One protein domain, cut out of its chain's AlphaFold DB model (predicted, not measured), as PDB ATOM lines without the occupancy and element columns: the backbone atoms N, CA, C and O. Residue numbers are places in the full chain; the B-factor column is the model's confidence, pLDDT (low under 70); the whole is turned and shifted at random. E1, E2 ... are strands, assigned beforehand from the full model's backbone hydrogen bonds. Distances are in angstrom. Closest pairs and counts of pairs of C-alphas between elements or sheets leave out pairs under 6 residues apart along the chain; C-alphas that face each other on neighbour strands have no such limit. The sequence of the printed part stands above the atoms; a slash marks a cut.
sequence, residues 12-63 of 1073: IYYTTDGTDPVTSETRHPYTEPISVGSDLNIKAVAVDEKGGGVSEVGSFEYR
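This is residues 12 to 63 of the 1073 residues of a protein of Paenibacillus sp. P1XP2 (UniProt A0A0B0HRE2). With little regular structure, this is a small three-stranded sheet, the long E2 between E1 and E3, with a wide unnamed loop, residues 16 to 39, joining E1 to E2. The printed part has 52 residues, 18 of them in named strands, and no named helix; it is all strand, antiparallel in the order E1, E2, E3. It is compact, with a radius of gyration of the C-alphas of 11.1 A, yet elongated, spanning 36 by 20 by 17 A.

E2, residues 40 to 48, is 25.7 A long. E1, residues 12 to 15, begins at C-alpha 12 (103.890, 112.893, 81.043). E3, residues 58 to 62, ends at C-alpha 62 (113.456, 107.150, 96.023).

The strands form a meander, each the antiparallel neighbour of the one before. In the hairpin E1 and E2, at 152 degrees, N 13 and O 45 are 2.8 A apart, within hydrogen-bond range. In the hairpin E2 and E3, at 155 degrees, N 42 and O 60 are 2.8 A apart, also within range. Edge strands E1 and E3 are apart.

The C-alphas farthest apart, Gly 51 and Arg 63, are 35.7 A from each other. The printed part has no cut. The link E1 to E2 is long. Confidence is under 70 at residues 36 to 39, 51 to 52 and 62 to 63.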
ATOM      1  N   ILE A  12     103.741 113.738  79.853       90.56
ATOM      2  CA  ILE A  12     103.890 112.893  81.043       90.56
ATOM      3  C   ILE A  12     103.180 113.565  82.212       90.56
ATOM      4  O   ILE A  12     103.409 114.744  82.475       90.56
ATOM      5  N   TYR A  13     102.365 112.803  82.932       90.62
ATOM      6  CA  TYR A  13     101.759 113.210  84.195       90.62
ATOM      7  C   TYR A  13     102.277 112.324  85.313       90.62
ATOM      8  O   TYR A  13     102.414 111.115  85.124       90.62
ATOM      9  N   TYR A  14     102.554 112.908  86.473       91.25
ATOM     10  CA  TYR A  14     103.076 112.175  87.617       91.25
ATOM     11  C   TYR A  14     102.485 112.657  88.939       91.25
ATOM     12  O   TYR A  14     101.994 113.776  89.044       91.25
ATOM     13  N   THR A  15     102.557 111.812  89.952       88.94
ATOM     14  CA  THR A  15     102.273 112.114  91.359       88.94
ATOM     15  C   THR A  15     103.539 111.830  92.166       88.94
ATOM     16  O   THR A  15     104.359 111.004  91.762       88.94
ATOM     17  N   THR A  16     103.743 112.526  93.283       82.88
ATOM     18  CA  THR A  16     104.909 112.343  94.176       82.88
ATOM     19  C   THR A  16     104.569 111.607  95.474       82.88
ATOM     20  O   THR A  16     105.466 111.261  96.242       82.88
ATOM     21  N   ASP A  17     103.279 111.354  95.701       78.25
ATOM     22  CA  ASP A  17     102.694 110.716  96.886       78.25
ATOM     23  C   ASP A  17     102.359 109.223  96.672       78.25
ATOM     24  O   ASP A  17     101.858 108.551  97.572       78.25
ATOM     25  N   GLY A  18     102.634 108.682  95.480       80.50
ATOM     26  CA  GLY A  18     102.382 107.290  95.107       80.50
ATOM     27  C   GLY A  18     100.943 106.979  94.673       80.50
ATOM     28  O   GLY A  18     100.630 105.808  94.407       80.50
ATOM     29  N   THR A  19     100.069 107.987  94.571       86.88
ATOM     30  CA  THR A  19      98.706 107.833  94.030       86.88
ATOM     31  C   THR A  19      98.726 107.628  92.513       86.88
ATOM     32  O   THR A  19      99.704 107.952  91.845       86.88
ATOM     33  N   ASP A  20      97.686 107.022  91.937       87.12
ATOM     34  CA  ASP A  20      97.654 106.741  90.496       87.12
ATOM     35  C   ASP A  20      97.476 108.041  89.678       87.12
ATOM     36  O   ASP A  20      96.437 108.697  89.806       87.12
ATOM     37  N   PRO A  21      98.435 108.431  88.816       88.19
ATOM     38  CA  PRO A  21      98.376 109.682  88.058       88.19
ATOM     39  C   PRO A  21      97.275 109.706  86.981       88.19
ATOM     40  O   PRO A  21      96.971 110.772  86.441       88.19
ATOM     41  N   VAL A  22      96.642 108.573  86.654       84.06
ATOM     42  CA  VAL A  22      95.497 108.541  85.727       84.06
ATOM     43  C   VAL A  22      94.244 109.118  86.386       84.06
ATOM     44  O   VAL A  22      93.490 109.842  85.734       84.06
ATOM     45  N   THR A  23      94.041 108.829  87.673       82.12
ATOM     46  CA  THR A  23      92.815 109.168  88.413       82.12
ATOM     47  C   THR A  23      93.015 110.216  89.502       82.12
ATOM     48  O   THR A  23      92.029 110.747  90.002       82.12
ATOM     49  N   SER A  24      94.256 110.487  89.907       82.19
ATOM     50  CA  SER A  24      94.539 111.377  91.030       82.19
ATOM     51  C   SER A  24      94.335 112.850  90.673       82.19
ATOM     52  O   SER A  24      94.820 113.333  89.645       82.19
ATOM     53  N   GLU A  25      93.677 113.582  91.574       80.25
ATOM     54  CA  GLU A  25      93.576 115.045  91.529       80.25
ATOM     55  C   GLU A  25      94.914 115.732  91.868       80.25
ATOM     56  O   GLU A  25      95.089 116.906  91.553       80.25
ATOM     57  N   THR A  26      95.884 115.001  92.441       79.56
ATOM     58  CA  THR A  26      97.230 115.503  92.790       79.56
ATOM     59  C   THR A  26      98.256 115.333  91.666       79.56
ATOM     60  O   THR A  26      99.447 115.565  91.865       79.56
ATOM     61  N   ARG A  27      97.834 114.915  90.464       87.31
ATOM     62  CA  ARG A  27      98.758 114.729  89.338       87.31
ATOM     63  C   ARG A  27      99.288 116.062  88.803       87.31
ATOM     64  O   ARG A  27      98.544 117.026  88.624       87.31
ATOM     65  N   HIS A  28     100.555 116.069  88.416       88.81
ATOM     66  CA  HIS A  28     101.244 117.210  87.829       88.81
ATOM     67  C   HIS A  28     101.752 116.881  86.419       88.81
ATOM     68  O   HIS A  28     102.229 115.767  86.192       88.81
ATOM     69  N   PRO A  29     101.683 117.822  85.460       89.00
ATOM     70  CA  PRO A  29     102.372 117.672  84.186       89.00
ATOM     71  C   PRO A  29     103.888 117.780  84.394       89.00
ATOM     72  O   PRO A  29     104.375 118.657  85.105       89.00
ATOM     73  N   TYR A  30     104.648 116.894  83.762       89.38
ATOM     74  CA  TYR A  30     106.104 116.900  83.815       89.38
ATOM     75  C   TYR A  30     106.674 117.894  82.797       89.38
ATOM     76  O   TYR A  30     106.692 117.623  81.595       89.38
ATOM     77  N   THR A  31     107.147 119.043  83.281       83.44
ATOM     78  CA  THR A  31     107.763 120.096  82.451       83.44
ATOM     79  C   THR A  31     109.246 120.308  82.751       83.44
ATOM     80  O   THR A  31     109.979 120.765  81.878       83.44
ATOM     81  N   GLU A  32     109.706 119.948  83.953       80.44
ATOM     82  CA  GLU A  32     111.086 120.116  84.420       80.44
ATOM     83  C   GLU A  32     111.525 118.939  85.314       80.44
ATOM     84  O   GLU A  32     110.676 118.211  85.832       80.44
ATOM     85  N   PRO A  33     112.840 118.697  85.506       81.62
ATOM     86  CA  PRO A  33     113.335 117.669  86.423       81.62
ATOM     87  C   PRO A  33     112.760 117.793  87.844       81.62
ATOM     88  O   PRO A  33     112.707 118.880  88.405       81.62
ATOM     89  N   ILE A  34     112.394 116.660  88.451       79.56
ATOM     90  CA  ILE A  34     111.835 116.606  89.811       79.56
ATOM     91  C   ILE A  34     112.983 116.604  90.826       79.56
ATOM     92  O   ILE A  34     113.857 115.726  90.768       79.56
ATOM     93  N   SER A  35     112.984 117.554  91.760       72.06
ATOM     94  CA  SER A  35     113.894 117.572  92.913       72.06
ATOM     95  C   SER A  35     113.466 116.531  93.951       72.06
ATOM     96  O   SER A  35     112.301 116.483  94.331       72.06
ATOM     97  N   VAL A  36     114.404 115.697  94.411       67.69
ATOM     98  CA  VAL A  36     114.164 114.676  95.445       67.69
ATOM     99  C   VAL A  36     114.846 115.150  96.729       67.69
ATOM    100  O   VAL A  36     116.053 114.990  96.869       67.69
ATOM    101  N   GLY A  37     114.089 115.808  97.610       55.19
ATOM    102  CA  GLY A  37     114.581 116.328  98.899       55.19
ATOM    103  C   GLY A  37     114.187 115.482 100.116       55.19
ATOM    104  O   GLY A  37     114.647 115.741 101.219       55.19
ATOM    105  N   SER A  38     113.340 114.475  99.920       65.19
ATOM    106  CA  SER A  38     112.851 113.536 100.932       65.19
ATOM    107  C   SER A  38     112.523 112.200 100.259       65.19
ATOM    108  O   SER A  38     112.663 112.068  99.039       65.19
ATOM    109  N   ASP A  39     112.101 111.200 101.034       67.62
ATOM    110  CA  ASP A  39     111.596 109.950 100.467       67.62
ATOM    111  C   ASP A  39     110.371 110.232  99.584       67.62
ATOM    112  O   ASP A  39     109.387 110.814 100.046       67.62
ATOM    113  N   LEU A  40     110.419 109.805  98.320       79.31
ATOM    114  CA  LEU A  40     109.353 110.026  97.343       79.31
ATOM    115  C   LEU A  40     108.921 108.713  96.695       79.31
ATOM    116  O   LEU A  40     109.754 107.907  96.274       79.31
ATOM    117  N   ASN A  41     107.607 108.561  96.534       81.19
ATOM    118  CA  ASN A  41     107.001 107.512  95.723       81.19
ATOM    119  C   ASN A  41     106.393 108.158  94.487       81.19
ATOM    120  O   ASN A  41     105.298 108.711  94.528       81.19
ATOM    121  N   ILE A  42     107.117 108.109  93.375       86.75
ATOM    122  CA  ILE A  42     106.683 108.754  92.141       86.75
ATOM    123  C   ILE A  42     105.967 107.735  91.268       86.75
ATOM    124  O   ILE A  42     106.557 106.720  90.894       86.75
ATOM    125  N   LYS A  43     104.720 108.026  90.890       90.62
ATOM    126  CA  LYS A  43     104.023 107.298  89.824       90.62
ATOM    127  C   LYS A  43     103.803 108.200  88.628       90.62
ATOM    128  O   LYS A  43     103.397 109.341  88.802       90.62
ATOM    129  N   ALA A  44     104.061 107.705  87.420       90.62
ATOM    130  CA  ALA A  44     103.966 108.495  86.196       90.62
ATOM    131  C   ALA A  44     103.321 107.726  85.036       90.62
ATOM    132  O   ALA A  44     103.518 106.521  84.895       90.62
ATOM    133  N   VAL A  45     102.595 108.446  84.181       90.50
ATOM    134  CA  VAL A  45     102.013 107.952  82.924       90.50
ATOM    135  C   VAL A  45     102.301 108.915  81.787       90.50
ATOM    136  O   VAL A  45     102.329 110.128  81.983       90.50
ATOM    137  N   ALA A  46     102.475 108.379  80.587       89.62
ATOM    138  CA  ALA A  46     102.504 109.152  79.358       89.62
ATOM    139  C   ALA A  46     101.123 109.110  78.690       89.62
ATOM    140  O   ALA A  46     100.527 108.044  78.541       89.62
ATOM    141  N   VAL A  47     100.617 110.268  78.278       85.75
ATOM    142  CA  VAL A  47      99.321 110.445  77.623       85.75
ATOM    143  C   VAL A  47      99.556 111.026  76.234       85.75
ATOM    144  O   VAL A  47     100.163 112.089  76.086       85.75
ATOM    145  N   ASP A  48      99.070 110.334  75.203       81.94
ATOM    146  CA  ASP A  48      99.029 110.890  73.851       81.94
ATOM    147  C   ASP A  48      97.752 111.721  73.666       81.94
ATOM    148  O   ASP A  48      96.663 111.199  73.411       81.94
ATOM    149  N   GLU A  49      97.897 113.041  73.771       70.00
ATOM    150  CA  GLU A  49      96.800 114.007  73.645       70.00
ATOM    151  C   GLU A  49      96.150 114.026  72.247       70.00
ATOM    152  O   GLU A  49      95.087 114.621  72.072       70.00
ATOM    153  N   LYS A  50      96.733 113.348  71.245       70.88
ATOM    154  CA  LYS A  50      96.158 113.213  69.894       70.88
ATOM    155  C   LYS A  50      95.268 111.974  69.716       70.88
ATOM    156  O   LYS A  50      94.854 111.687  68.594       70.88
ATOM    157  N   GLY A  51      94.935 111.274  70.805       62.59
ATOM    158  CA  GLY A  51      93.990 110.150  70.813       62.59
ATOM    159  C   GLY A  51      94.633 108.757  70.811       62.59
ATOM    160  O   GLY A  51      93.934 107.780  70.552       62.59
ATOM    161  N   GLY A  52      95.938 108.654  71.098       63.03
ATOM    162  CA  GLY A  52      96.709 107.400  71.084       63.03
ATOM    163  C   GLY A  52      96.664 106.551  72.366       63.03
ATOM    164  O   GLY A  52      97.229 105.461  72.378       63.03
ATOM    165  N   GLY A  53      95.980 107.002  73.423       78.19
ATOM    166  CA  GLY A  53      95.817 106.263  74.686       78.19
ATOM    167  C   GLY A  53      96.766 106.699  75.815       78.19
ATOM    168  O   GLY A  53      97.549 107.637  75.663       78.19
ATOM    169  N   VAL A  54      96.652 106.037  76.973       84.62
ATOM    170  CA  VAL A  54      97.458 106.275  78.189       84.62
ATOM    171  C   VAL A  54      98.388 105.080  78.405       84.62
ATOM    172  O   VAL A  54      97.950 103.939  78.255       84.62
ATOM    173  N   SER A  55      99.660 105.327  78.729       86.75
ATOM    174  CA  SER A  55     100.625 104.263  79.032       86.75
ATOM    175  C   SER A  55     100.288 103.530  80.334       86.75
ATOM    176  O   SER A  55      99.514 104.013  81.157       86.75
ATOM    177  N   GLU A  56     100.950 102.397  80.577       87.69
ATOM    178  CA  GLU A  56     100.988 101.817  81.922       87.69
ATOM    179  C   GLU A  56     101.628 102.792  82.924       87.69
ATOM    180  O   GLU A  56     102.444 103.646  82.554       87.69
ATOM    181  N   VAL A  57     101.240 102.663  84.195       89.19
ATOM    182  CA  VAL A  57     101.760 103.483  85.293       89.19
ATOM    183  C   VAL A  57     103.147 102.978  85.687       89.19
ATOM    184  O   VAL A  57     103.289 101.884  86.232       89.19
ATOM    185  N   GLY A  58     104.177 103.789  85.450       86.25
ATOM    186  CA  GLY A  58     105.519 103.555  85.985       86.25
ATOM    187  C   GLY A  58     105.593 103.982  87.449       86.25
ATOM    188  O   GLY A  58     105.071 105.038  87.791       86.25
ATOM    189  N   SER A  59     106.238 103.184  88.306       88.56
ATOM    190  CA  SER A  59     106.398 103.468  89.741       88.56
ATOM    191  C   SER A  59     107.875 103.474  90.122       88.56
ATOM    192  O   SER A  59     108.599 102.531  89.804       88.56
ATOM    193  N   PHE A  60     108.309 104.518  90.823       84.38
ATOM    194  CA  PHE A  60     109.696 104.740  91.220       84.38
ATOM    195  C   PHE A  60     109.753 105.152  92.688       84.38
ATOM    196  O   PHE A  60     109.116 106.126  93.088       84.38
ATOM    197  N   GLU A  61     110.527 104.420  93.477       79.25
ATOM    198  CA  GLU A  61     110.745 104.715  94.888       79.25
ATOM    199  C   GLU A  61     112.145 105.304  95.064       79.25
ATOM    200  O   GLU A  61     113.142 104.714  94.642       79.25
ATOM    201  N   TYR A  62     112.211 106.483  95.674       68.25
ATOM    202  CA  TYR A  62     113.456 107.150  96.023       68.25
ATOM    203  C   TYR A  62     113.538 107.275  97.535       68.25
ATOM    204  O   TYR A  62     112.661 107.870  98.158       68.25
ATOM    205  N   ARG A  63     114.608 106.724  98.108       59.47
ATOM    206  CA  ARG A  63     114.950 106.867  99.523       59.47
ATOM    207  C   ARG A  63     116.148 107.797  99.651       59.47
ATOM    208  O   ARG A  63     117.155 107.577  98.975       59.47
TER     209      ARG A  63